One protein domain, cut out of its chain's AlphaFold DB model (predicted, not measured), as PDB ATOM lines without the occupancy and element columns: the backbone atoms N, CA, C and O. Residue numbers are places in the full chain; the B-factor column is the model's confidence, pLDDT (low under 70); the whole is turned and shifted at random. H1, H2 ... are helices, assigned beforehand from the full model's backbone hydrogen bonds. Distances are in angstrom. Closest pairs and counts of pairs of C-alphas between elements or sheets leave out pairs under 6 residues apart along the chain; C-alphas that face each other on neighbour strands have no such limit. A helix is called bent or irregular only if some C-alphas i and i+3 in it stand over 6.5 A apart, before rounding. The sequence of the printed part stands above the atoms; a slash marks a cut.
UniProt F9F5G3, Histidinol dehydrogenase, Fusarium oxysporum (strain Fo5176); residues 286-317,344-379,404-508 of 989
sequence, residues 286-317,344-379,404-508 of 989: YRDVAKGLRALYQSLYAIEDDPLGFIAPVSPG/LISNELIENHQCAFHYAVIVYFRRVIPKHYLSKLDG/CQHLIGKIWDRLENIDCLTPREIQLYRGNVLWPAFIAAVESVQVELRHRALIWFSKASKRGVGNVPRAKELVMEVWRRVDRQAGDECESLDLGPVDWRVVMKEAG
ATOM      1  N   TYR A 286     -96.458 -39.943 134.072       59.53
ATOM      2  CA  TYR A 286     -96.824 -41.109 134.879       59.53
ATOM      3  C   TYR A 286     -97.376 -42.244 133.997       59.53
ATOM      4  O   TYR A 286     -97.105 -43.410 134.255       59.53
ATOM      5  N   ARG A 287     -98.095 -41.903 132.918       59.91
ATOM      6  CA  ARG A 287     -98.651 -42.850 131.943       59.91
ATOM      7  C   ARG A 287     -97.592 -43.713 131.244       59.91
ATOM      8  O   ARG A 287     -97.858 -44.887 130.996       59.91
ATOM      9  N   ASP A 288     -96.426 -43.145 130.959       63.00
ATOM     10  CA  ASP A 288     -95.373 -43.759 130.145       63.00
ATOM     11  C   ASP A 288     -94.588 -44.787 130.974       63.00
ATOM     12  O   ASP A 288     -94.287 -45.885 130.509       63.00
ATOM     13  N   VAL A 289     -94.333 -44.469 132.250       73.94
ATOM     14  CA  VAL A 289     -93.605 -45.345 133.185       73.94
ATOM     15  C   VAL A 289     -94.537 -46.340 133.897       73.94
ATOM     16  O   VAL A 289     -94.129 -47.464 134.197       73.94
ATOM     17  N   ALA A 290     -95.807 -45.987 134.145       73.06
ATOM     18  CA  ALA A 290     -96.726 -46.811 134.941       73.06
ATOM     19  C   ALA A 290     -97.040 -48.185 134.330       73.06
ATOM     20  O   ALA A 290     -97.210 -49.135 135.091       73.06
ATOM     21  N   LYS A 291     -97.088 -48.337 132.994       76.38
ATOM     22  CA  LYS A 291     -97.290 -49.663 132.365       76.38
ATOM     23  C   LYS A 291     -96.157 -50.622 132.756       76.38
ATOM     24  O   LYS A 291     -96.424 -51.746 133.176       76.38
ATOM     25  N   GLY A 292     -94.913 -50.147 132.676       78.88
ATOM     26  CA  GLY A 292     -93.719 -50.898 133.058       78.88
ATOM     27  C   GLY A 292     -93.630 -51.163 134.562       78.88
ATOM     28  O   GLY A 292     -93.412 -52.299 134.977       78.88
ATOM     29  N   LEU A 293     -93.888 -50.144 135.388       83.88
ATOM     30  CA  LEU A 293     -93.915 -50.284 136.848       83.88
ATOM     31  C   LEU A 293     -95.007 -51.242 137.341       83.88
ATOM     32  O   LEU A 293     -94.747 -52.008 138.264       83.88
ATOM     33  N   ARG A 294     -96.201 -51.248 136.732       81.75
ATOM     34  CA  ARG A 294     -97.285 -52.173 137.104       81.75
ATOM     35  C   ARG A 294     -96.953 -53.617 136.719       81.75
ATOM     36  O   ARG A 294     -97.175 -54.510 137.530       81.75
ATOM     37  N   ALA A 295     -96.348 -53.838 135.549       80.81
ATOM     38  CA  ALA A 295     -95.859 -55.158 135.142       80.81
ATOM     39  C   ALA A 295     -94.720 -55.666 136.051       80.81
ATOM     40  O   ALA A 295     -94.724 -56.833 136.451       80.81
ATOM     41  N   LEU A 296     -93.783 -54.793 136.443       85.81
ATOM     42  CA  LEU A 296     -92.728 -55.108 137.413       85.81
ATOM     43  C   LEU A 296     -93.312 -55.425 138.801       85.81
ATOM     44  O   LEU A 296     -92.944 -56.435 139.393       85.81
ATOM     45  N   TYR A 297     -94.260 -54.619 139.288       85.44
ATOM     46  CA  TYR A 297     -94.958 -54.844 140.558       85.44
ATOM     47  C   TYR A 297     -95.648 -56.213 140.586       85.44
ATOM     48  O   TYR A 297     -95.407 -57.015 141.486       85.44
ATOM     49  N   GLN A 298     -96.446 -56.521 139.558       83.25
ATOM     50  CA  GLN A 298     -97.094 -57.827 139.398       83.25
ATOM     51  C   GLN A 298     -96.064 -58.966 139.347       83.25
ATOM     52  O   GLN A 298     -96.243 -59.987 140.003       83.25
ATOM     53  N   SER A 299     -94.954 -58.780 138.629       82.69
ATOM     54  CA  SER A 299     -93.902 -59.796 138.486       82.69
ATOM     55  C   SER A 299     -93.089 -60.046 139.761       82.69
ATOM     56  O   SER A 299     -92.527 -61.133 139.897       82.69
ATOM     57  N   LEU A 300     -93.016 -59.063 140.665       85.62
ATOM     58  CA  LEU A 300     -92.398 -59.166 141.990       85.62
ATOM     59  C   LEU A 300     -93.336 -59.857 142.992       85.62
ATOM     60  O   LEU A 300     -92.958 -60.840 143.617       85.62
ATOM     61  N   TYR A 301     -94.583 -59.395 143.109       86.44
ATOM     62  CA  TYR A 301     -95.537 -59.951 144.077       86.44
ATOM     63  C   TYR A 301     -96.150 -61.303 143.652       86.44
ATOM     64  O   TYR A 301     -96.750 -61.983 144.479       86.44
ATOM     65  N   ALA A 302     -95.930 -61.762 142.414       81.06
ATOM     66  CA  ALA A 302     -96.352 -63.091 141.946       81.06
ATOM     67  C   ALA A 302     -95.815 -64.269 142.793       81.06
ATOM     68  O   ALA A 302     -96.432 -65.331 142.797       81.06
ATOM     69  N   ILE A 303     -94.706 -64.089 143.527       79.00
ATOM     70  CA  ILE A 303     -94.180 -65.095 144.471       79.00
ATOM     71  C   ILE A 303     -95.153 -65.421 145.617       79.00
ATOM     72  O   ILE A 303     -94.998 -66.440 146.279       79.00
ATOM     73  N   GLU A 304     -96.140 -64.560 145.877       75.88
ATOM     74  CA  GLU A 304     -97.114 -64.752 146.954       75.88
ATOM     75  C   GLU A 304     -98.350 -65.539 146.510       75.88
ATOM     76  O   GLU A 304     -98.930 -66.264 147.316       75.88
ATOM     77  N   ASP A 305     -98.716 -65.425 145.230       75.81
ATOM     78  CA  ASP A 305     -99.805 -66.194 144.620       75.81
ATOM     79  C   ASP A 305     -99.342 -67.616 144.248       75.81
ATOM     80  O   ASP A 305    -100.103 -68.572 144.401       75.81
ATOM     81  N   ASP A 306     -98.088 -67.770 143.799       69.00
ATOM     82  CA  ASP A 306     -97.444 -69.070 143.571       69.00
ATOM     83  C   ASP A 306     -95.950 -69.052 143.970       69.00
ATOM     84  O   ASP A 306     -95.073 -68.739 143.152       69.00
ATOM     85  N   PRO A 307     -95.623 -69.433 145.220       67.19
ATOM     86  CA  PRO A 307     -94.240 -69.560 145.669       67.19
ATOM     87  C   PRO A 307     -93.450 -70.650 144.929       67.19
ATOM     88  O   PRO A 307     -92.235 -70.524 144.782       67.19
ATOM     89  N   LEU A 308     -94.110 -71.722 144.472       58.78
ATOM     90  CA  LEU A 308     -93.450 -72.903 143.902       58.78
ATOM     91  C   LEU A 308     -93.135 -72.717 142.414       58.78
ATOM     92  O   LEU A 308     -92.037 -73.063 141.990       58.78
ATOM     93  N   GLY A 309     -94.023 -72.093 141.637       56.16
ATOM     94  CA  GLY A 309     -93.748 -71.656 140.263       56.16
ATOM     95  C   GLY A 309     -92.791 -70.460 140.169       56.16
ATOM     96  O   GLY A 309     -92.306 -70.132 139.082       56.16
ATOM     97  N   PHE A 310     -92.470 -69.805 141.292       60.91
ATOM     98  CA  PHE A 310     -91.366 -68.845 141.358       60.91
ATOM     99  C   PHE A 310     -89.995 -69.516 141.559       60.91
ATOM    100  O   PHE A 310     -88.969 -68.994 141.107       60.91
ATOM    101  N   ILE A 311     -89.976 -70.672 142.223       56.16
ATOM    102  CA  ILE A 311     -88.779 -71.473 142.484       56.16
ATOM    103  C   ILE A 311     -88.375 -72.222 141.209       56.16
ATOM    104  O   ILE A 311     -89.178 -72.866 140.538       56.16
ATOM    105  N   ALA A 312     -87.093 -72.143 140.860       51.25
ATOM    106  CA  ALA A 312     -86.571 -72.789 139.661       51.25
ATOM    107  C   ALA A 312     -86.409 -74.312 139.874       51.25
ATOM    108  O   ALA A 312     -85.621 -74.711 140.738       51.25
ATOM    109  N   PRO A 313     -87.066 -75.191 139.087       44.00
ATOM    110  CA  PRO A 313     -86.921 -76.634 139.250       44.00
ATOM    111  C   PRO A 313     -85.493 -77.086 138.910       44.00
ATOM    112  O   PRO A 313     -85.014 -76.919 137.783       44.00
ATOM    113  N   VAL A 314     -84.819 -77.714 139.881       44.44
ATOM    114  CA  VAL A 314     -83.447 -78.235 139.742       44.44
ATOM    115  C   VAL A 314     -83.438 -79.433 138.783       44.44
ATOM    116  O   VAL A 314     -83.554 -80.598 139.179       44.44
ATOM    117  N   SER A 315     -83.331 -79.115 137.491       37.47
ATOM    118  CA  SER A 315     -83.386 -80.041 136.356       37.47
ATOM    119  C   SER A 315     -82.413 -81.221 136.528       37.47
ATOM    120  O   SER A 315     -81.201 -80.996 136.502       37.47
ATOM    121  N   PRO A 316     -82.897 -82.481 136.631       35.19
ATOM    122  CA  PRO A 316     -82.069 -83.648 136.977       35.19
ATOM    123  C   PRO A 316     -80.920 -84.010 136.017       35.19
ATOM    124  O   PRO A 316     -80.188 -84.951 136.300       35.19
ATOM    125  N   GLY A 317     -80.772 -83.302 134.894       34.69
ATOM    126  CA  GLY A 317     -79.698 -83.488 133.910       34.69
ATOM    127  C   GLY A 317     -79.149 -82.177 133.334       34.69
ATOM    128  O   GLY A 317     -78.641 -82.180 132.216       34.69
ATOM    129  N   LEU A 344     -83.575 -83.774 149.271       60.56
ATOM    130  CA  LEU A 344     -84.611 -82.910 149.844       60.56
ATOM    131  C   LEU A 344     -84.029 -81.668 150.543       60.56
ATOM    132  O   LEU A 344     -84.416 -80.554 150.215       60.56
ATOM    133  N   ILE A 345     -83.037 -81.849 151.419       63.41
ATOM    134  CA  ILE A 345     -82.441 -80.762 152.215       63.41
ATOM    135  C   ILE A 345     -81.618 -79.824 151.313       63.41
ATOM    136  O   ILE A 345     -81.538 -78.622 151.554       63.41
ATOM    137  N   SER A 346     -81.039 -80.346 150.223       63.19
ATOM    138  CA  SER A 346     -80.297 -79.522 149.259       63.19
ATOM    139  C   SER A 346     -81.221 -78.672 148.392       63.19
ATOM    140  O   SER A 346     -80.832 -77.567 148.022       63.19
ATOM    141  N   ASN A 347     -82.421 -79.169 148.072       67.25
ATOM    142  CA  ASN A 347     -83.459 -78.358 147.446       67.25
ATOM    143  C   ASN A 347     -83.920 -77.272 148.430       67.25
ATOM    144  O   ASN A 347     -83.832 -76.092 148.115       67.25
ATOM    145  N   GLU A 348     -84.294 -77.655 149.652       73.25
ATOM    146  CA  GLU A 348     -84.843 -76.756 150.675       73.25
ATOM    147  C   GLU A 348     -83.892 -75.589 151.029       73.25
ATOM    148  O   GLU A 348     -84.331 -74.454 151.228       73.25
ATOM    149  N   LEU A 349     -82.573 -75.818 151.033       72.88
ATOM    150  CA  LEU A 349     -81.566 -74.754 151.170       72.88
ATOM    151  C   LEU A 349     -81.577 -73.757 149.996       72.88
ATOM    152  O   LEU A 349     -81.496 -72.548 150.219       72.88
ATOM    153  N   ILE A 350     -81.690 -74.246 148.756       72.44
ATOM    154  CA  ILE A 350     -81.766 -73.410 147.544       72.44
ATOM    155  C   ILE A 350     -83.089 -72.631 147.520       72.44
ATOM    156  O   ILE A 350     -83.088 -71.440 147.217       72.44
ATOM    157  N   GLU A 351     -84.196 -73.275 147.887       76.81
ATOM    158  CA  GLU A 351     -85.534 -72.683 147.963       76.81
ATOM    159  C   GLU A 351     -85.577 -71.530 148.970       76.81
ATOM    160  O   GLU A 351     -85.945 -70.408 148.616       76.81
ATOM    161  N   ASN A 352     -85.117 -71.757 150.207       82.00
ATOM    162  CA  ASN A 352     -85.062 -70.694 151.209       82.00
ATOM    163  C   ASN A 352     -84.124 -69.551 150.771       82.00
ATOM    164  O   ASN A 352     -84.469 -68.386 150.964       82.00
ATOM    165  N   HIS A 353     -82.991 -69.838 150.117       79.19
ATOM    166  CA  HIS A 353     -82.090 -68.798 149.592       79.19
ATOM    167  C   HIS A 353     -82.728 -67.971 148.465       79.19
ATOM    168  O   HIS A 353     -82.658 -66.740 148.490       79.19
ATOM    169  N   GLN A 354     -83.406 -68.618 147.513       79.06
ATOM    170  CA  GLN A 354     -84.123 -67.932 146.433       79.06
ATOM    171  C   GLN A 354     -85.259 -67.059 146.974       79.06
ATOM    172  O   GLN A 354     -85.373 -65.905 146.558       79.06
ATOM    173  N   CYS A 355     -86.037 -67.552 147.943       84.94
ATOM    174  CA  CYS A 355     -87.061 -66.758 148.623       84.94
ATOM    175  C   CYS A 355     -86.457 -65.564 149.380       84.94
ATOM    176  O   CYS A 355     -86.920 -64.442 149.195       84.94
ATOM    177  N   ALA A 356     -85.410 -65.775 150.190       87.06
ATOM    178  CA  ALA A 356     -84.743 -64.707 150.942       87.06
ATOM    179  C   ALA A 356     -84.239 -63.588 150.017       87.06
ATOM    180  O   ALA A 356     -84.471 -62.408 150.280       87.06
ATOM    181  N   PHE A 357     -83.587 -63.956 148.909       85.94
ATOM    182  CA  PHE A 357     -83.117 -62.983 147.928       85.94
ATOM    183  C   PHE A 357     -84.282 -62.288 147.220       85.94
ATOM    184  O   PHE A 357     -84.240 -61.072 147.051       85.94
ATOM    185  N   HIS A 358     -85.335 -63.014 146.836       89.00
ATOM    186  CA  HIS A 358     -86.462 -62.408 146.135       89.00
ATOM    187  C   HIS A 358     -87.218 -61.393 147.004       89.00
ATOM    188  O   HIS A 358     -87.411 -60.260 146.569       89.00
ATOM    189  N   TYR A 359     -87.557 -61.731 148.254       91.75
ATOM    190  CA  TYR A 359     -88.188 -60.779 149.177       91.75
ATOM    191  C   TYR A 359     -87.309 -59.536 149.412       91.75
ATOM    192  O   TYR A 359     -87.833 -58.424 149.469       91.75
ATOM    193  N   ALA A 360     -85.976 -59.679 149.442       90.69
ATOM    194  CA  ALA A 360     -85.061 -58.535 149.500       90.69
ATOM    195  C   ALA A 360     -85.112 -57.643 148.240       90.69
ATOM    196  O   ALA A 360     -84.955 -56.429 148.358       90.69
ATOM    197  N   VAL A 361     -85.396 -58.191 147.049       90.94
ATOM    198  CA  VAL A 361     -85.659 -57.384 145.840       90.94
ATOM    199  C   VAL A 361     -86.989 -56.626 145.949       90.94
ATOM    200  O   VAL A 361     -87.036 -55.467 145.547       90.94
ATOM    201  N   ILE A 362     -88.039 -57.211 146.542       91.94
ATOM    202  CA  ILE A 362     -89.323 -56.516 146.782       91.94
ATOM    203  C   ILE A 362     -89.142 -55.349 147.769       91.94
ATOM    204  O   ILE A 362     -89.590 -54.231 147.509       91.94
ATOM    205  N   VAL A 363     -88.429 -55.582 148.873       92.62
ATOM    206  CA  VAL A 363     -88.092 -54.542 149.860       92.62
ATOM    207  C   VAL A 363     -87.234 -53.438 149.220       92.62
ATOM    208  O   VAL A 363     -87.518 -52.252 149.387       92.62
ATOM    209  N   TYR A 364     -86.242 -53.802 148.402       91.75
ATOM    210  CA  TYR A 364     -85.448 -52.836 147.640       91.75
ATOM    211  C   TYR A 364     -86.301 -52.047 146.626       91.75
ATOM    212  O   TYR A 364     -86.146 -50.832 146.521       91.75
ATOM    213  N   PHE A 365     -87.263 -52.674 145.940       91.88
ATOM    214  CA  PHE A 365     -88.227 -51.987 145.071       91.88
ATOM    215  C   PHE A 365     -89.036 -50.926 145.837       91.88
ATOM    216  O   PHE A 365     -89.095 -49.774 145.405       91.88
ATOM    217  N   ARG A 366     -89.571 -51.275 147.016       89.62
ATOM    218  CA  ARG A 366     -90.283 -50.344 147.913       89.62
ATOM    219  C   ARG A 366     -89.390 -49.190 148.408       89.62
ATOM    220  O   ARG A 366     -89.891 -48.088 148.606       89.62
ATOM    221  N   ARG A 367     -88.073 -49.406 148.543       89.38
ATOM    222  CA  ARG A 367     -87.077 -48.366 148.877       89.38
ATOM    223  C   ARG A 367     -86.706 -47.457 147.695       89.38
ATOM    224  O   ARG A 367     -86.433 -46.279 147.923       89.38
ATOM    225  N   VAL A 368     -86.639 -47.964 146.457       87.00
ATOM    226  CA  VAL A 368     -86.143 -47.172 145.306       87.00
ATOM    227  C   VAL A 368     -87.225 -46.473 144.487       87.00
ATOM    228  O   VAL A 368     -86.916 -45.480 143.833       87.00
ATOM    229  N   ILE A 369     -88.466 -46.962 144.503       86.19
ATOM    230  CA  ILE A 369     -89.577 -46.347 143.768       86.19
ATOM    231  C   ILE A 369     -90.270 -45.296 144.657       86.19
ATOM    232  O   ILE A 369     -90.667 -45.620 145.777       86.19
ATOM    233  N   PRO A 370     -90.453 -44.038 144.204       81.69
ATOM    234  CA  PRO A 370     -91.058 -42.996 145.031       81.69
ATOM    235  C   PRO A 370     -92.480 -43.336 145.500       81.69
ATOM    236  O   PRO A 370     -93.299 -43.852 144.734       81.69
ATOM    237  N   LYS A 371     -92.818 -42.948 146.740       77.31
ATOM    238  CA  LYS A 371     -94.110 -43.264 147.386       77.31
ATOM    239  C   LYS A 371     -95.351 -42.890 146.556       77.31
ATOM    240  O   LYS A 371     -96.360 -43.571 146.668       77.31
ATOM    241  N   HIS A 372     -95.279 -41.866 145.701       76.31
ATOM    242  CA  HIS A 372     -96.394 -41.427 144.845       76.31
ATOM    243  C   HIS A 372     -96.623 -42.290 143.582       76.31
ATOM    244  O   HIS A 372     -97.663 -42.157 142.933       76.31
ATOM    245  N   TYR A 373     -95.663 -43.149 143.217       79.12
ATOM    246  CA  TYR A 373     -95.875 -44.249 142.273       79.12
ATOM    247  C   TYR A 373     -96.456 -45.458 143.014       79.12
ATOM    248  O   TYR A 373     -97.482 -45.990 142.596       79.12
ATOM    249  N   LEU A 374     -95.852 -45.835 144.152       78.81
ATOM    250  CA  LEU A 374     -96.302 -46.960 144.985       78.81
ATOM    251  C   LEU A 374     -97.776 -46.826 145.396       78.81
ATOM    252  O   LEU A 374     -98.559 -47.722 145.114       78.81
ATOM    253  N   SER A 375     -98.192 -45.672 145.928       74.44
ATOM    254  CA  SER A 375     -99.567 -45.450 146.405       74.44
ATOM    255  C   SER A 375    -100.647 -45.609 145.327       74.44
ATOM    256  O   SER A 375    -101.813 -45.808 145.655       74.44
ATOM    257  N   LYS A 376    -100.284 -45.490 144.044       74.31
ATOM    258  CA  LYS A 376    -101.188 -45.744 142.915       74.31
ATOM    259  C   LYS A 376    -101.185 -47.218 142.522       74.31
ATOM    260  O   LYS A 376    -102.253 -47.765 142.297       74.31
ATOM    261  N   LEU A 377    -100.015 -47.864 142.513       75.12
ATOM    262  CA  LEU A 377     -99.898 -49.312 142.308       75.12
ATOM    263  C   LEU A 377    -100.655 -50.098 143.388       75.12
ATOM    264  O   LEU A 377    -101.353 -51.046 143.057       75.12
ATOM    265  N   ASP A 378    -100.570 -49.671 144.650       70.00
ATOM    266  CA  ASP A 378    -101.335 -50.237 145.767       70.00
ATOM    267  C   ASP A 378    -102.848 -49.969 145.621       70.00
ATOM    268  O   ASP A 378    -103.666 -50.847 145.896       70.00
ATOM    269  N   GLY A 379    -103.224 -48.769 145.160       56.25
ATOM    270  CA  GLY A 379    -104.620 -48.354 144.977       56.25
ATOM    271  C   GLY A 379    -105.337 -49.045 143.811       56.25
ATOM    272  O   GLY A 379    -106.486 -49.456 143.971       56.25
ATOM    273  N   CYS A 404     -93.862 -53.814 154.765       85.38
ATOM    274  CA  CYS A 404     -92.515 -54.252 154.430       85.38
ATOM    275  C   CYS A 404     -91.759 -54.826 155.638       85.38
ATOM    276  O   CYS A 404     -90.858 -55.637 155.427       85.38
ATOM    277  N   GLN A 405     -92.141 -54.522 156.884       89.62
ATOM    278  CA  GLN A 405     -91.596 -55.206 158.061       89.62
ATOM    279  C   GLN A 405     -91.999 -56.692 158.076       89.62
ATOM    280  O   GLN A 405     -91.163 -57.549 158.362       89.62
ATOM    281  N   HIS A 406     -93.214 -57.043 157.635       89.06
ATOM    282  CA  HIS A 406     -93.610 -58.440 157.416       89.06
ATOM    283  C   HIS A 406     -92.801 -59.117 156.289       89.06
ATOM    284  O   HIS A 406     -92.390 -60.271 156.435       89.06
ATOM    285  N   LEU A 407     -92.489 -58.405 155.194       89.25
ATOM    286  CA  LEU A 407     -91.571 -58.909 154.155       89.25
ATOM    287  C   LEU A 407     -90.142 -59.116 154.694       89.25
ATOM    288  O   LEU A 407     -89.493 -60.102 154.351       89.25
ATOM    289  N   ILE A 408     -89.659 -58.235 155.571       93.25
ATOM    290  CA  ILE A 408     -88.359 -58.369 156.250       93.25
ATOM    291  C   ILE A 408     -88.368 -59.557 157.222       93.25
ATOM    292  O   ILE A 408     -87.395 -60.311 157.261       93.25
ATOM    293  N   GLY A 409     -89.482 -59.792 157.922       91.81
ATOM    294  CA  GLY A 409     -89.743 -61.022 158.675       91.81
ATOM    295  C   GLY A 409     -89.564 -62.266 157.803       91.81
ATOM    296  O   GLY A 409     -88.722 -63.104 158.119       91.81
ATOM    297  N   LYS A 410     -90.230 -62.321 156.637       91.56
ATOM    298  CA  LYS A 410     -90.054 -63.410 155.656       91.56
ATOM    299  C   LYS A 410     -88.589 -63.586 155.234       91.56
ATOM    300  O   LYS A 410     -88.151 -64.723 155.088       91.56
ATOM    301  N   ILE A 411     -87.805 -62.516 155.043       91.69
ATOM    302  CA  ILE A 411     -86.366 -62.650 154.732       91.69
ATOM    303  C   ILE A 411     -85.626 -63.326 155.896       91.69
ATOM    304  O   ILE A 411     -84.877 -64.278 155.665       91.69
ATOM    305  N   TRP A 412     -85.843 -62.880 157.138       93.12
ATOM    306  CA  TRP A 412     -85.195 -63.472 158.312       93.12
ATOM    307  C   TRP A 412     -85.602 -64.928 158.542       93.12
ATOM    308  O   TRP A 412     -84.721 -65.748 158.783       93.12
ATOM    309  N   ASP A 413     -86.879 -65.283 158.368       91.25
ATOM    310  CA  ASP A 413     -87.366 -66.666 158.481       91.25
ATOM    311  C   ASP A 413     -86.614 -67.596 157.522       91.25
ATOM    312  O   ASP A 413     -86.145 -68.668 157.901       91.25
ATOM    313  N   ARG A 414     -86.418 -67.159 156.272       88.44
ATOM    314  CA  ARG A 414     -85.686 -67.928 155.259       88.44
ATOM    315  C   ARG A 414     -84.188 -68.018 155.564       88.44
ATOM    316  O   ARG A 414     -83.599 -69.084 155.396       88.44
ATOM    317  N   LEU A 415     -83.573 -66.944 156.063       84.56
ATOM    318  CA  LEU A 415     -82.173 -66.943 156.508       84.56
ATOM    319  C   LEU A 415     -81.942 -67.799 157.768       84.56
ATOM    320  O   LEU A 415     -80.848 -68.340 157.948       84.56
ATOM    321  N   GLU A 416     -82.949 -67.938 158.629       86.25
ATOM    322  CA  GLU A 416     -82.909 -68.771 159.832       86.25
ATOM    323  C   GLU A 416     -83.216 -70.244 159.530       86.25
ATOM    324  O   GLU A 416     -82.529 -71.110 160.069       86.25
ATOM    325  N   ASN A 417     -84.107 -70.540 158.577       83.00
ATOM    326  CA  ASN A 417     -84.280 -71.885 158.016       83.00
ATOM    327  C   ASN A 417     -82.976 -72.400 157.395       83.00
ATOM    328  O   ASN A 417     -82.566 -73.522 157.688       83.00
ATOM    329  N   ILE A 418     -82.278 -71.570 156.605       76.25
ATOM    330  CA  ILE A 418     -80.934 -71.902 156.103       76.25
ATOM    331  C   ILE A 418     -80.000 -72.219 157.274       76.25
ATOM    332  O   ILE A 418     -79.264 -73.192 157.210       76.25
ATOM    333  N   ASP A 419     -80.041 -71.467 158.371       72.50
ATOM    334  CA  ASP A 419     -79.220 -71.771 159.546       72.50
ATOM    335  C   ASP A 419     -79.568 -73.118 160.204       72.50
ATOM    336  O   ASP A 419     -78.660 -73.842 160.621       72.50
ATOM    337  N   CYS A 420     -80.851 -73.473 160.280       73.62
ATOM    338  CA  CYS A 420     -81.341 -74.710 160.895       73.62
ATOM    339  C   CYS A 420     -81.091 -75.963 160.041       73.62
ATOM    340  O   CYS A 420     -80.756 -77.011 160.589       73.62
ATOM    341  N   LEU A 421     -81.194 -75.852 158.714       66.44
ATOM    342  CA  LEU A 421     -80.971 -76.944 157.756       66.44
ATOM    343  C   LEU A 421     -79.482 -77.299 157.572       66.44
ATOM    344  O   LEU A 421     -79.156 -78.219 156.823       66.44
ATOM    345  N   THR A 422     -78.568 -76.589 158.246       58.69
ATOM    346  CA  THR A 422     -77.115 -76.796 158.135       58.69
ATOM    347  C   THR A 422     -76.578 -77.619 159.318       58.69
ATOM    348  O   THR A 422     -76.556 -77.129 160.452       58.69
ATOM    349  N   PRO A 423     -76.131 -78.878 159.114       51.38
ATOM    350  CA  PRO A 423     -75.558 -79.685 160.191       51.38
ATOM    351  C   PRO A 423     -74.325 -79.016 160.803       51.38
ATOM    352  O   PRO A 423     -73.502 -78.455 160.086       51.38
ATOM    353  N   ARG A 424     -74.121 -79.137 162.123       48.53
ATOM    354  CA  ARG A 424     -72.971 -78.508 162.817       48.53
ATOM    355  C   ARG A 424     -71.596 -78.939 162.280       48.53
ATOM    356  O   ARG A 424     -70.619 -78.222 162.483       48.53
ATOM    357  N   GLU A 425     -71.532 -80.098 161.634       41.03
ATOM    358  CA  GLU A 425     -70.326 -80.670 161.028       41.03
ATOM    359  C   GLU A 425     -70.135 -80.218 159.572       41.03
ATOM    360  O   GLU A 425     -69.006 -79.950 159.163       41.03
ATOM    361  N   ILE A 426     -71.223 -80.041 158.811       42.03
ATOM    362  CA  ILE A 426     -71.166 -79.502 157.448       42.03
ATOM    363  C   ILE A 426     -71.256 -77.984 157.537       42.03
ATOM    364  O   ILE A 426     -72.328 -77.382 157.568       42.03
ATOM    365  N   GLN A 427     -70.080 -77.369 157.595       46.03
ATOM    366  CA  GLN A 427     -69.909 -75.926 157.685       46.03
ATOM    367  C   GLN A 427     -70.368 -75.274 156.373       46.03
ATOM    368  O   GLN A 427     -69.588 -75.055 155.454       46.03
ATOM    369  N   LEU A 428     -71.667 -75.002 156.284       46.78
ATOM    370  CA  LEU A 428     -72.305 -74.341 155.153       46.78
ATOM    371  C   LEU A 428     -72.183 -72.827 155.363       46.78
ATOM    372  O   LEU A 428     -72.735 -72.244 156.305       46.78
ATOM    373  N   TYR A 429     -71.310 -72.235 154.552       52.38
ATOM    374  CA  TYR A 429     -70.898 -70.838 154.564       52.38
ATOM    375  C   TYR A 429     -72.034 -69.850 154.257       52.38
ATOM    376  O   TYR A 429     -73.185 -70.221 154.038       52.38
ATOM    377  N   ARG A 430     -71.707 -68.553 154.259       58.19
ATOM    378  CA  ARG A 430     -72.684 -67.454 154.200       58.19
ATOM    379  C   ARG A 430     -72.289 -66.307 153.265       58.19
ATOM    380  O   ARG A 430     -72.831 -65.217 153.417       58.19
ATOM    381  N   GLY A 431     -71.375 -66.516 152.314       54.31
ATOM    382  CA  GLY A 431     -71.020 -65.476 151.338       54.31
ATOM    383  C   GLY A 431     -72.247 -64.970 150.568       54.31
ATOM    384  O   GLY A 431     -72.573 -63.785 150.601       54.31
ATOM    385  N   ASN A 432     -72.997 -65.889 149.960       61.16
ATOM    386  CA  ASN A 432     -74.086 -65.542 149.036       61.16
ATOM    387  C   ASN A 432     -75.324 -64.890 149.682       61.16
ATOM    388  O   ASN A 432     -76.091 -64.220 148.993       61.16
ATOM    389  N   VAL A 433     -75.525 -65.050 150.994       70.25
ATOM    390  CA  VAL A 433     -76.668 -64.481 151.740       70.25
ATOM    391  C   VAL A 433     -76.395 -63.083 152.319       70.25
ATOM    392  O   VAL A 433     -77.272 -62.509 152.965       70.25
ATOM    393  N   LEU A 434     -75.213 -62.500 152.076       75.19
ATOM    394  CA  LEU A 434     -74.839 -61.178 152.601       75.19
ATOM    395  C   LEU A 434     -75.774 -60.047 152.143       75.19
ATOM    396  O   LEU A 434     -76.153 -59.225 152.973       75.19
ATOM    397  N   TRP A 435     -76.156 -59.986 150.860       82.38
ATOM    398  CA  TRP A 435     -76.997 -58.886 150.354       82.38
ATOM    399  C   TRP A 435     -78.441 -58.943 150.889       82.38
ATOM    400  O   TRP A 435     -78.882 -57.931 151.431       82.38
ATOM    401  N   PRO A 436     -79.158 -60.091 150.874       85.75
ATOM    402  CA  PRO A 436     -80.485 -60.179 151.489       85.75
ATOM    403  C   PRO A 436     -80.481 -59.868 152.989       85.75
ATOM    404  O   PRO A 436     -81.332 -59.116 153.455       85.75
ATOM    405  N   ALA A 437     -79.492 -60.379 153.735       86.38
ATOM    406  CA  ALA A 437     -79.340 -60.087 155.160       86.38
ATOM    407  C   ALA A 437     -79.012 -58.605 155.422       86.38
ATOM    408  O   ALA A 437     -79.488 -58.032 156.399       86.38
ATOM    409  N   PHE A 438     -78.222 -57.967 154.552       87.06
ATOM    410  CA  PHE A 438     -77.934 -56.538 154.642       87.06
ATOM    411  C   PHE A 438     -79.186 -55.692 154.391       87.06
ATOM    412  O   PHE A 438     -79.498 -54.864 155.241       87.06
ATOM    413  N   ILE A 439     -79.920 -55.932 153.293       89.50
ATOM    414  CA  ILE A 439     -81.172 -55.223 152.972       89.50
ATOM    415  C   ILE A 439     -82.185 -55.391 154.107       89.50
ATOM    416  O   ILE A 439     -82.652 -54.396 154.653       89.50
ATOM    417  N   ALA A 440     -82.451 -56.627 154.541       92.31
ATOM    418  CA  ALA A 440     -83.339 -56.888 155.671       92.31
ATOM    419  C   ALA A 440     -82.910 -56.129 156.938       92.31
ATOM    420  O   ALA A 440     -83.759 -55.611 157.657       92.31
ATOM    421  N   ALA A 441     -81.605 -56.009 157.204       91.12
ATOM    422  CA  ALA A 441     -81.096 -55.312 158.380       91.12
ATOM    423  C   ALA A 441     -81.206 -53.782 158.294       91.12
ATOM    424  O   ALA A 441     -81.695 -53.178 159.246       91.12
ATOM    425  N   VAL A 442     -80.784 -53.139 157.195       91.06
ATOM    426  CA  VAL A 442     -80.888 -51.666 157.069       91.06
ATOM    427  C   VAL A 442     -82.338 -51.183 157.020       91.06
ATOM    428  O   VAL A 442     -82.615 -50.074 157.465       91.06
ATOM    429  N   GLU A 443     -83.256 -52.025 156.545       92.69
ATOM    430  CA  GLU A 443     -84.690 -51.729 156.457       92.69
ATOM    431  C   GLU A 443     -85.491 -52.152 157.712       92.69
ATOM    432  O   GLU A 443     -86.659 -51.782 157.848       92.69
ATOM    433  N   SER A 444     -84.884 -52.897 158.650       91.50
ATOM    434  CA  SER A 444     -85.527 -53.319 159.909       91.50
ATOM    435  C   SER A 444     -85.799 -52.122 160.822       91.50
ATOM    436  O   SER A 444     -84.879 -51.569 161.431       91.50
ATOM    437  N   VAL A 445     -87.068 -51.762 160.987       87.19
ATOM    438  CA  VAL A 445     -87.508 -50.731 161.932       87.19
ATOM    439  C   VAL A 445     -87.974 -51.355 163.247       87.19
ATOM    440  O   VAL A 445     -87.532 -50.896 164.298       87.19
ATOM    441  N   GLN A 446     -88.764 -52.435 163.196       85.19
ATOM    442  CA  GLN A 446     -89.243 -53.164 164.380       85.19
ATOM    443  C   GLN A 446     -88.088 -53.759 165.205       85.19
ATOM    444  O   GLN A 446     -87.155 -54.362 164.661       85.19
ATOM    445  N   VAL A 447     -88.171 -53.644 166.537       82.19
ATOM    446  CA  VAL A 447     -87.106 -54.055 167.474       82.19
ATOM    447  C   VAL A 447     -86.752 -55.543 167.347       82.19
ATOM    448  O   VAL A 447     -85.574 -55.900 167.388       82.19
ATOM    449  N   GLU A 448     -87.744 -56.409 167.122       85.44
ATOM    450  CA  GLU A 448     -87.532 -57.847 166.912       85.44
ATOM    451  C   GLU A 448     -86.664 -58.127 165.674       85.44
ATOM    452  O   GLU A 448     -85.671 -58.852 165.754       85.44
ATOM    453  N   LEU A 449     -86.979 -57.498 164.539       88.69
ATOM    454  CA  LEU A 449     -86.257 -57.685 163.277       88.69
ATOM    455  C   LEU A 449     -84.815 -57.157 163.382       88.69
ATOM    456  O   LEU A 449     -83.871 -57.817 162.940       88.69
ATOM    457  N   ARG A 450     -84.615 -56.032 164.089       91.00
ATOM    458  CA  ARG A 450     -83.276 -55.534 164.452       91.00
ATOM    459  C   ARG A 450     -82.509 -56.528 165.336       91.00
ATOM    460  O   ARG A 450     -81.307 -56.724 165.146       91.00
ATOM    461  N   HIS A 451     -83.175 -57.200 166.277       85.38
ATOM    462  CA  HIS A 451     -82.548 -58.224 167.118       85.38
ATOM    463  C   HIS A 451     -82.146 -59.476 166.313       85.38
ATOM    464  O   HIS A 451     -81.007 -59.939 166.442       85.38
ATOM    465  N   ARG A 452     -83.009 -59.962 165.406       89.50
ATOM    466  CA  ARG A 452     -82.694 -61.057 164.460       89.50
ATOM    467  C   ARG A 452     -81.477 -60.707 163.593       89.50
ATOM    468  O   ARG A 452     -80.522 -61.487 163.525       89.50
ATOM    469  N   ALA A 453     -81.418 -59.482 163.065       86.44
ATOM    470  CA  ALA A 453     -80.258 -58.964 162.333       86.44
ATOM    471  C   ALA A 453     -78.958 -58.959 163.169       86.44
ATOM    472  O   ALA A 453     -77.899 -59.390 162.699       86.44
ATOM    473  N   LEU A 454     -79.014 -58.519 164.434       84.50
ATOM    474  CA  LEU A 454     -77.858 -58.521 165.343       84.50
ATOM    475  C   LEU A 454     -77.344 -59.936 165.642       84.50
ATOM    476  O   LEU A 454     -76.123 -60.150 165.663       84.50
ATOM    477  N   ILE A 455     -78.249 -60.901 165.832       79.56
ATOM    478  CA  ILE A 455     -77.915 -62.325 165.962       79.56
ATOM    479  C   ILE A 455     -77.249 -62.821 164.674       79.56
ATOM    480  O   ILE A 455     -76.197 -63.466 164.739       79.56
ATOM    481  N   TRP A 456     -77.806 -62.494 163.504       84.38
ATOM    482  CA  TRP A 456     -77.271 -62.926 162.216       84.38
ATOM    483  C   TRP A 456     -75.840 -62.423 161.983       84.38
ATOM    484  O   TRP A 456     -74.950 -63.241 161.731       84.38
ATOM    485  N   PHE A 457     -75.576 -61.122 162.166       77.75
ATOM    486  CA  PHE A 457     -74.226 -60.557 162.035       77.75
ATOM    487  C   PHE A 457     -73.246 -61.124 163.075       77.75
ATOM    488  O   PHE A 457     -72.081 -61.357 162.755       77.75
ATOM    489  N   SER A 458     -73.700 -61.402 164.304       76.62
ATOM    490  CA  SER A 458     -72.878 -62.050 165.338       76.62
ATOM    491  C   SER A 458     -72.453 -63.466 164.924       76.62
ATOM    492  O   SER A 458     -71.272 -63.815 165.000       76.62
ATOM    493  N   LYS A 459     -73.392 -64.269 164.402       74.62
ATOM    494  CA  LYS A 459     -73.111 -65.605 163.850       74.62
ATOM    495  C   LYS A 459     -72.194 -65.538 162.613       74.62
ATOM    496  O   LYS A 459     -71.295 -66.366 162.487       74.62
ATOM    497  N   ALA A 460     -72.396 -64.566 161.718       71.44
ATOM    498  CA  ALA A 460     -71.617 -64.411 160.486       71.44
ATOM    499  C   ALA A 460     -70.175 -63.925 160.746       71.44
ATOM    500  O   ALA A 460     -69.236 -64.432 160.136       71.44
ATOM    501  N   SER A 461     -69.969 -63.021 161.711       70.38
ATOM    502  CA  SER A 461     -68.632 -62.552 162.106       70.38
ATOM    503  C   SER A 461     -67.772 -63.698 162.656       70.38
ATOM    504  O   SER A 461     -66.636 -63.883 162.220       70.38
ATOM    505  N   LYS A 462     -68.348 -64.557 163.511       70.00
ATOM    506  CA  LYS A 462     -67.697 -65.778 164.032       70.00
ATOM    507  C   LYS A 462     -67.349 -66.818 162.952       70.00
ATOM    508  O   LYS A 462     -66.611 -67.758 163.232       70.00
ATOM    509  N   ARG A 463     -67.878 -66.670 161.731       66.81
ATOM    510  CA  ARG A 463     -67.655 -67.556 160.576       66.81
ATOM    511  C   ARG A 463     -66.537 -67.074 159.628       66.81
ATOM    512  O   ARG A 463     -66.254 -67.754 158.647       66.81
ATOM    513  N   GLY A 464     -65.861 -65.964 159.942       62.62
ATOM    514  CA  GLY A 464     -64.640 -65.529 159.248       62.62
ATOM    515  C   GLY A 464     -64.851 -64.675 157.991       62.62
ATOM    516  O   GLY A 464     -63.941 -64.585 157.174       62.62
ATOM    517  N   VAL A 465     -66.023 -64.056 157.819       66.44
ATOM    518  CA  VAL A 465     -66.298 -63.130 156.703       66.44
ATOM    519  C   VAL A 465     -65.870 -61.709 157.093       66.44
ATOM    520  O   VAL A 465     -66.452 -61.118 158.006       66.44
ATOM    521  N   GLY A 466     -64.848 -61.166 156.422       61.91
ATOM    522  CA  GLY A 466     -64.159 -59.933 156.828       61.91
ATOM    523  C   GLY A 466     -65.009 -58.660 156.817       61.91
ATOM    524  O   GLY A 466     -64.878 -57.836 157.723       61.91
ATOM    525  N   ASN A 467     -65.930 -58.507 155.859       67.06
ATOM    526  CA  ASN A 467     -66.742 -57.289 155.726       67.06
ATOM    527  C   ASN A 467     -67.909 -57.164 156.737       67.06
ATOM    528  O   ASN A 467     -68.455 -56.072 156.914       67.06
ATOM    529  N   VAL A 468     -68.274 -58.244 157.440       72.25
ATOM    530  CA  VAL A 468     -69.461 -58.306 158.319       72.25
ATOM    531  C   VAL A 468     -69.477 -57.254 159.443       72.25
ATOM    532  O   VAL A 468     -70.527 -56.637 159.637       72.25
ATOM    533  N   PRO A 469     -68.378 -56.988 160.182       72.31
ATOM    534  CA  PRO A 469     -68.367 -55.939 161.204       72.31
ATOM    535  C   PRO A 469     -68.664 -54.551 160.621       72.31
ATOM    536  O   PRO A 469     -69.435 -53.798 161.209       72.31
ATOM    537  N   ARG A 470     -68.134 -54.250 159.428       71.31
ATOM    538  CA  ARG A 470     -68.323 -52.967 158.737       71.31
ATOM    539  C   ARG A 470     -69.749 -52.813 158.187       71.31
ATOM    540  O   ARG A 470     -70.326 -51.730 158.259       71.31
ATOM    541  N   ALA A 471     -70.351 -53.900 157.696       75.81
ATOM    542  CA  ALA A 471     -71.769 -53.928 157.330       75.81
ATOM    543  C   ALA A 471     -72.669 -53.667 158.554       75.81
ATOM    544  O   ALA A 471     -73.593 -52.857 158.482       75.81
ATOM    545  N   LYS A 472     -72.346 -54.274 159.706       80.75
ATOM    546  CA  LYS A 472     -73.029 -54.008 160.979       80.75
ATOM    547  C   LYS A 472     -72.856 -52.556 161.444       80.75
ATOM    548  O   LYS A 472     -73.819 -51.973 161.927       80.75
ATOM    549  N   GLU A 473     -71.675 -51.953 161.306       81.00
ATOM    550  CA  GLU A 473     -71.457 -50.534 161.643       81.00
ATOM    551  C   GLU A 473     -72.359 -49.595 160.829       81.00
ATOM    552  O   GLU A 473     -72.959 -48.685 161.407       81.00
ATOM    553  N   LEU A 474     -72.507 -49.855 159.524       82.38
ATOM    554  CA  LEU A 474     -73.409 -49.110 158.641       82.38
ATOM    555  C   LEU A 474     -74.879 -49.297 159.047       82.38
ATOM    556  O   LEU A 474     -75.577 -48.305 159.238       82.38
ATOM    557  N   VAL A 475     -75.327 -50.539 159.273       88.25
ATOM    558  CA  VAL A 475     -76.679 -50.853 159.785       88.25
ATOM    559  C   VAL A 475     -76.974 -50.107 161.090       88.25
ATOM    560  O   VAL A 475     -78.008 -49.455 161.209       88.25
ATOM    561  N   MET A 476     -76.045 -50.129 162.050       87.19
ATOM    562  CA  MET A 476     -76.212 -49.421 163.321       87.19
ATOM    563  C   MET A 476     -76.300 -47.897 163.144       87.19
ATOM    564  O   MET A 476     -76.986 -47.249 163.929       87.19
ATOM    565  N   GLU A 477     -75.628 -47.298 162.153       86.31
ATOM    566  CA  GLU A 477     -75.781 -45.862 161.866       86.31
ATOM    567  C   GLU A 477     -77.088 -45.543 161.131       86.31
ATOM    568  O   GLU A 477     -77.698 -44.518 161.431       86.31
ATOM    569  N   VAL A 478     -77.569 -46.423 160.244       86.25
ATOM    570  CA  VAL A 478     -78.909 -46.304 159.646       86.25
ATOM    571  C   VAL A 478     -79.972 -46.316 160.746       86.25
ATOM    572  O   VAL A 478     -80.749 -45.369 160.826       86.25
ATOM    573  N   TRP A 479     -79.945 -47.291 161.662       91.31
ATOM    574  CA  TRP A 479     -80.867 -47.341 162.805       91.31
ATOM    575  C   TRP A 479     -80.767 -46.091 163.685       91.31
ATOM    576  O   TRP A 479     -81.774 -45.426 163.898       91.31
ATOM    577  N   ARG A 480     -79.554 -45.660 164.079       88.12
ATOM    578  CA  ARG A 480     -79.374 -44.395 164.825       88.12
ATOM    579  C   ARG A 480     -79.962 -43.184 164.106       88.12
ATOM    580  O   ARG A 480     -80.292 -42.204 164.765       88.12
ATOM    581  N   ARG A 481     -79.990 -43.157 162.770       88.38
ATOM    582  CA  ARG A 481     -80.598 -42.063 161.993       88.38
ATOM    583  C   ARG A 481     -82.118 -42.206 161.910       88.38
ATOM    584  O   ARG A 481     -82.792 -41.191 162.024       88.38
ATOM    585  N   VAL A 482     -82.638 -43.429 161.773       85.50
ATOM    586  CA  VAL A 482     -84.080 -43.729 161.803       85.50
ATOM    587  C   VAL A 482     -84.660 -43.302 163.143       85.50
ATOM    588  O   VAL A 482     -85.582 -42.497 163.169       85.50
ATOM    589  N   ASP A 483     -84.047 -43.722 164.248       82.69
ATOM    590  CA  ASP A 483     -84.515 -43.412 165.603       82.69
ATOM    591  C   ASP A 483     -84.461 -41.894 165.888       82.69
ATOM    592  O   ASP A 483     -85.356 -41.339 166.519       82.69
ATOM    593  N   ARG A 484     -83.463 -41.185 165.330       82.06
ATOM    594  CA  ARG A 484     -83.364 -39.708 165.366       82.06
ATOM    595  C   ARG A 484     -84.398 -38.975 164.498       82.06
ATOM    596  O   ARG A 484     -84.558 -37.772 164.684       82.06
ATOM    597  N   GLN A 485     -85.032 -39.642 163.533       78.31
ATOM    598  CA  GLN A 485     -86.019 -39.044 162.620       78.31
ATOM    599  C   GLN A 485     -87.463 -39.443 162.945       78.31
ATOM    600  O   GLN A 485     -88.366 -38.658 162.676       78.31
ATOM    601  N   ALA A 486     -87.677 -40.639 163.496       68.19
ATOM    602  CA  ALA A 486     -88.998 -41.189 163.787       68.19
ATOM    603  C   ALA A 486     -89.482 -40.915 165.220       68.19
ATOM    604  O   ALA A 486     -90.687 -40.848 165.448       68.19
ATOM    605  N   GLY A 487     -88.565 -40.760 166.186       65.00
ATOM    606  CA  GLY A 487     -88.933 -40.651 167.599       65.00
ATOM    607  C   GLY A 487     -89.775 -41.848 168.056       65.00
ATOM    608  O   GLY A 487     -89.477 -42.989 167.703       65.00
ATOM    609  N   ASP A 488     -90.845 -41.577 168.801       55.50
ATOM    610  CA  ASP A 488     -91.719 -42.607 169.377       55.50
ATOM    611  C   ASP A 488     -92.616 -43.314 168.332       55.50
ATOM    612  O   ASP A 488     -93.104 -44.413 168.582       55.50
ATOM    613  N   GLU A 489     -92.801 -42.748 167.130       57.66
ATOM    614  CA  GLU A 489     -93.632 -43.341 166.061       57.66
ATOM    615  C   GLU A 489     -92.915 -44.456 165.267       57.66
ATOM    616  O   GLU A 489     -93.475 -45.010 164.317       57.66
ATOM    617  N   CYS A 490     -91.684 -44.808 165.653       57.84
ATOM    618  CA  CYS A 490     -90.786 -45.707 164.921       57.84
ATOM    619  C   CYS A 490     -91.435 -47.051 164.526       57.84
ATOM    620  O   CYS A 490     -91.325 -47.470 163.377       57.84
ATOM    621  N   GLU A 491     -92.175 -47.702 165.429       56.47
ATOM    622  CA  GLU A 491     -92.780 -49.022 165.163       56.47
ATOM    623  C   GLU A 491     -93.957 -49.001 164.163       56.47
ATOM    624  O   GLU A 491     -94.382 -50.059 163.700       56.47
ATOM    625  N   SER A 492     -94.458 -47.820 163.775       58.28
ATOM    626  CA  SER A 492     -95.534 -47.658 162.777       58.28
ATOM    627  C   SER A 492     -95.052 -47.600 161.317       58.28
ATOM    628  O   SER A 492     -95.858 -47.465 160.393       58.28
ATOM    629  N   LEU A 493     -93.738 -47.675 161.088       64.44
ATOM    630  CA  LEU A 493     -93.119 -47.442 159.784       64.44
ATOM    631  C   LEU A 493     -92.952 -48.723 158.952       64.44
ATOM    632  O   LEU A 493     -92.104 -49.562 159.248       64.44
ATOM    633  N   ASP A 494     -93.669 -48.774 157.827       74.94
ATOM    634  CA  ASP A 494     -93.488 -49.721 156.709       74.94
ATOM    635  C   ASP A 494     -92.002 -49.899 156.320       74.94
ATOM    636  O   ASP A 494     -91.443 -50.994 156.386       74.94
ATOM    637  N   LEU A 495     -91.321 -48.789 156.012       81.12
ATOM    638  CA  LEU A 495     -89.866 -48.696 155.848       81.12
ATOM    639  C   LEU A 495     -89.346 -47.436 156.549       81.12
ATOM    640  O   LEU A 495     -90.014 -46.397 156.556       81.12
ATOM    641  N   GLY A 496     -88.123 -47.496 157.085       73.81
ATOM    642  CA  GLY A 496     -87.511 -46.368 157.795       73.81
ATOM    643  C   GLY A 496     -87.353 -45.110 156.915       73.81
ATOM    644  O   GLY A 496     -87.108 -45.226 155.711       73.81
ATOM    645  N   PRO A 497     -87.434 -43.886 157.469       78.69
ATOM    646  CA  PRO A 497     -87.311 -42.647 156.693       78.69
ATOM    647  C   PRO A 497     -85.918 -42.453 156.067       78.69
ATOM    648  O   PRO A 497     -85.780 -41.747 155.071       78.69
ATOM    649  N   VAL A 498     -84.891 -43.106 156.617       84.75
ATOM    650  CA  VAL A 498     -83.496 -42.977 156.184       84.75
ATOM    651  C   VAL A 498     -83.198 -43.876 154.993       84.75
ATOM    652  O   VAL A 498     -83.347 -45.091 155.065       84.75
ATOM    653  N   ASP A 499     -82.671 -43.283 153.927       86.62
ATOM    654  CA  ASP A 499     -82.055 -44.028 152.837       86.62
ATOM    655  C   ASP A 499     -80.625 -44.452 153.210       86.62
ATOM    656  O   ASP A 499     -79.709 -43.628 153.307       86.62
ATOM    657  N   TRP A 500     -80.416 -45.754 153.398       87.19
ATOM    658  CA  TRP A 500     -79.112 -46.326 153.736       87.19
ATOM    659  C   TRP A 500     -78.037 -46.078 152.669       87.19
ATOM    660  O   TRP A 500     -76.853 -46.052 153.007       87.19
ATOM    661  N   ARG A 501     -78.413 -45.838 151.404       83.69
ATOM    662  CA  ARG A 501     -77.475 -45.514 150.315       83.69
ATOM    663  C   ARG A 501     -76.834 -44.147 150.548       83.69
ATOM    664  O   ARG A 501     -75.629 -43.989 150.368       83.69
ATOM    665  N   VAL A 502     -77.612 -43.181 151.043       81.94
ATOM    666  CA  VAL A 502     -77.115 -41.850 151.426       81.94
ATOM    667  C   VAL A 502     -76.165 -41.961 152.622       81.94
ATOM    668  O   VAL A 502     -75.066 -41.413 152.576       81.94
ATOM    669  N   VAL A 503     -76.509 -42.768 153.636       82.50
ATOM    670  CA  VAL A 503     -75.609 -43.057 154.773       82.50
ATOM    671  C   VAL A 503     -74.301 -43.709 154.304       82.50
ATOM    672  O   VAL A 503     -73.227 -43.361 154.787       82.50
ATOM    673  N   MET A 504     -74.372 -44.617 153.325       76.31
ATOM    674  CA  MET A 504     -73.214 -45.283 152.722       76.31
ATOM    675  C   MET A 504     -72.309 -44.297 151.956       76.31
ATOM    676  O   MET A 504     -71.083 -44.351 152.104       76.31
ATOM    677  N   LYS A 505     -72.890 -43.356 151.196       72.62
ATOM    678  CA  LYS A 505     -72.165 -42.253 150.535       72.62
ATOM    679  C   LYS A 505     -71.484 -41.341 151.561       72.62
ATOM    680  O   LYS A 505     -70.271 -41.160 151.497       72.62
ATOM    681  N   GLU A 506     -72.234 -40.822 152.536       75.50
ATOM    682  CA  GLU A 506     -71.720 -39.929 153.588       75.50
ATOM    683  C   GLU A 506     -70.589 -40.561 154.412       75.50
ATOM    684  O   GLU A 506     -69.598 -39.902 154.719       75.50
ATOM    685  N   ALA A 507     -70.710 -41.847 154.754       65.62
ATOM    686  CA  ALA A 507     -69.696 -42.579 155.508       65.62
ATOM    687  C   ALA A 507     -68.452 -42.954 154.669       65.62
ATOM    688  O   ALA A 507     -67.570 -43.666 155.156       65.62
ATOM    689  N   GLY A 508     -68.368 -42.508 153.409       57.00
ATOM    690  CA  GLY A 508     -67.223 -42.717 152.519       57.00
ATOM    691  C   GLY A 508     -67.096 -44.137 151.957       57.00
ATOM    692  O   GLY A 508     -66.048 -44.484 151.413       57.00
TER     693      GLY A 508
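What this domain is: This is residues 286 to 317, 344 to 379 and 404 to 508 of the 989 residues of the protein "Histidinol dehydrogenase" of Fusarium oxysporum (strain Fo5176) (UniProt F9F5G3). An up-and-down bundle of five helices stands in rough layers: H3, then H5 and H6 side by side, then H7 and H8, with the short H6 in the middle. Beyond H3, H1 makes one loosely attached further layer, with H4 and H2 near its two ends, while H9 packs steeply on H8. The printed part has 173 residues with nine named helices, H1 to H9 in order, and no named strand; the class is all helix. It is compact, with a radius of gyration of the C-alphas of 17.3 A and spans of 51 by 39 by 29 A.

How they stand to each other: H3, residues 344 to 368, touches H5, residues 404 to 420, opposite ways at a shallow tilt of 25 degrees; the closest C-alphas, of Ala 356 and Ile 411, are 4.6 A apart. With residues 356 to 364 alone, H3 touches the hub H6, residues 434 to 443, the same way at a steep tilt of 43 degrees, closest at C-alphas Phe 357 and Pro 436, 5.2 A. H6 and H7, residues 447 to 461, form a helical hairpin, closest at C-alphas Ala 441 and Ala 453, 5.4 A. H8, residues 468 to 492, makes a hairpin with H7 at 3 degrees, the closest C-alphas, of Ser 461 and Val 468, being 5.7 A apart. H8 is irregular, with C-alphas 485 and 488 9.5 A apart, and has a kink of 108 degrees near residue 486. Its residues 474 to 478 touch H9, residues 500 to 506, at a steep tilt of 64 degrees, closest at C-alphas Val 478 and Trp 500, 5.9 A. H1, residues 286 to 305, touches H3 with residues 300 to 301 alone, opposite ways at a shallow tilt of 27 degrees, closest at C-alphas Leu 300 and Ile 362, 6.3 A. H1 is only just irregular, with C-alphas 300 and 303 6.7 A apart. H1 only just touches H4, residues 371 to 379, and H2, residues 307 to 310, with 3 pairs of C-alphas within 8 A each, H2 only at the corner. Every O i to N i+4 pair is within hydrogen-bond range in H5, H6, H7 and H9, against 11 of 16 in H1, 20 of 21 in H3, 4 of 5 in H4 and 16 of 21 in H8; H2 is too short for one.

Where its parts are: H3 is 36.1 A long, H8 28.5 A, H1 27.1 A, H5 24.2 A and H7 21.0 A. H1 begins at C-alpha 286, (-96.824, -41.109, 134.879), and H9 ends at C-alpha 506, (-71.720, -39.929, 153.588).

The domain as a whole: Residues 318 to 343 and 380 to 403 are not printed; the gaps are 16.7 A and 16.5 A between C-alphas. The link from H5 to H6 is long. Mean pLDDT of the printed part is 75.7, and 47 residues are under 70, among them 306 to 317 and 421 to 432.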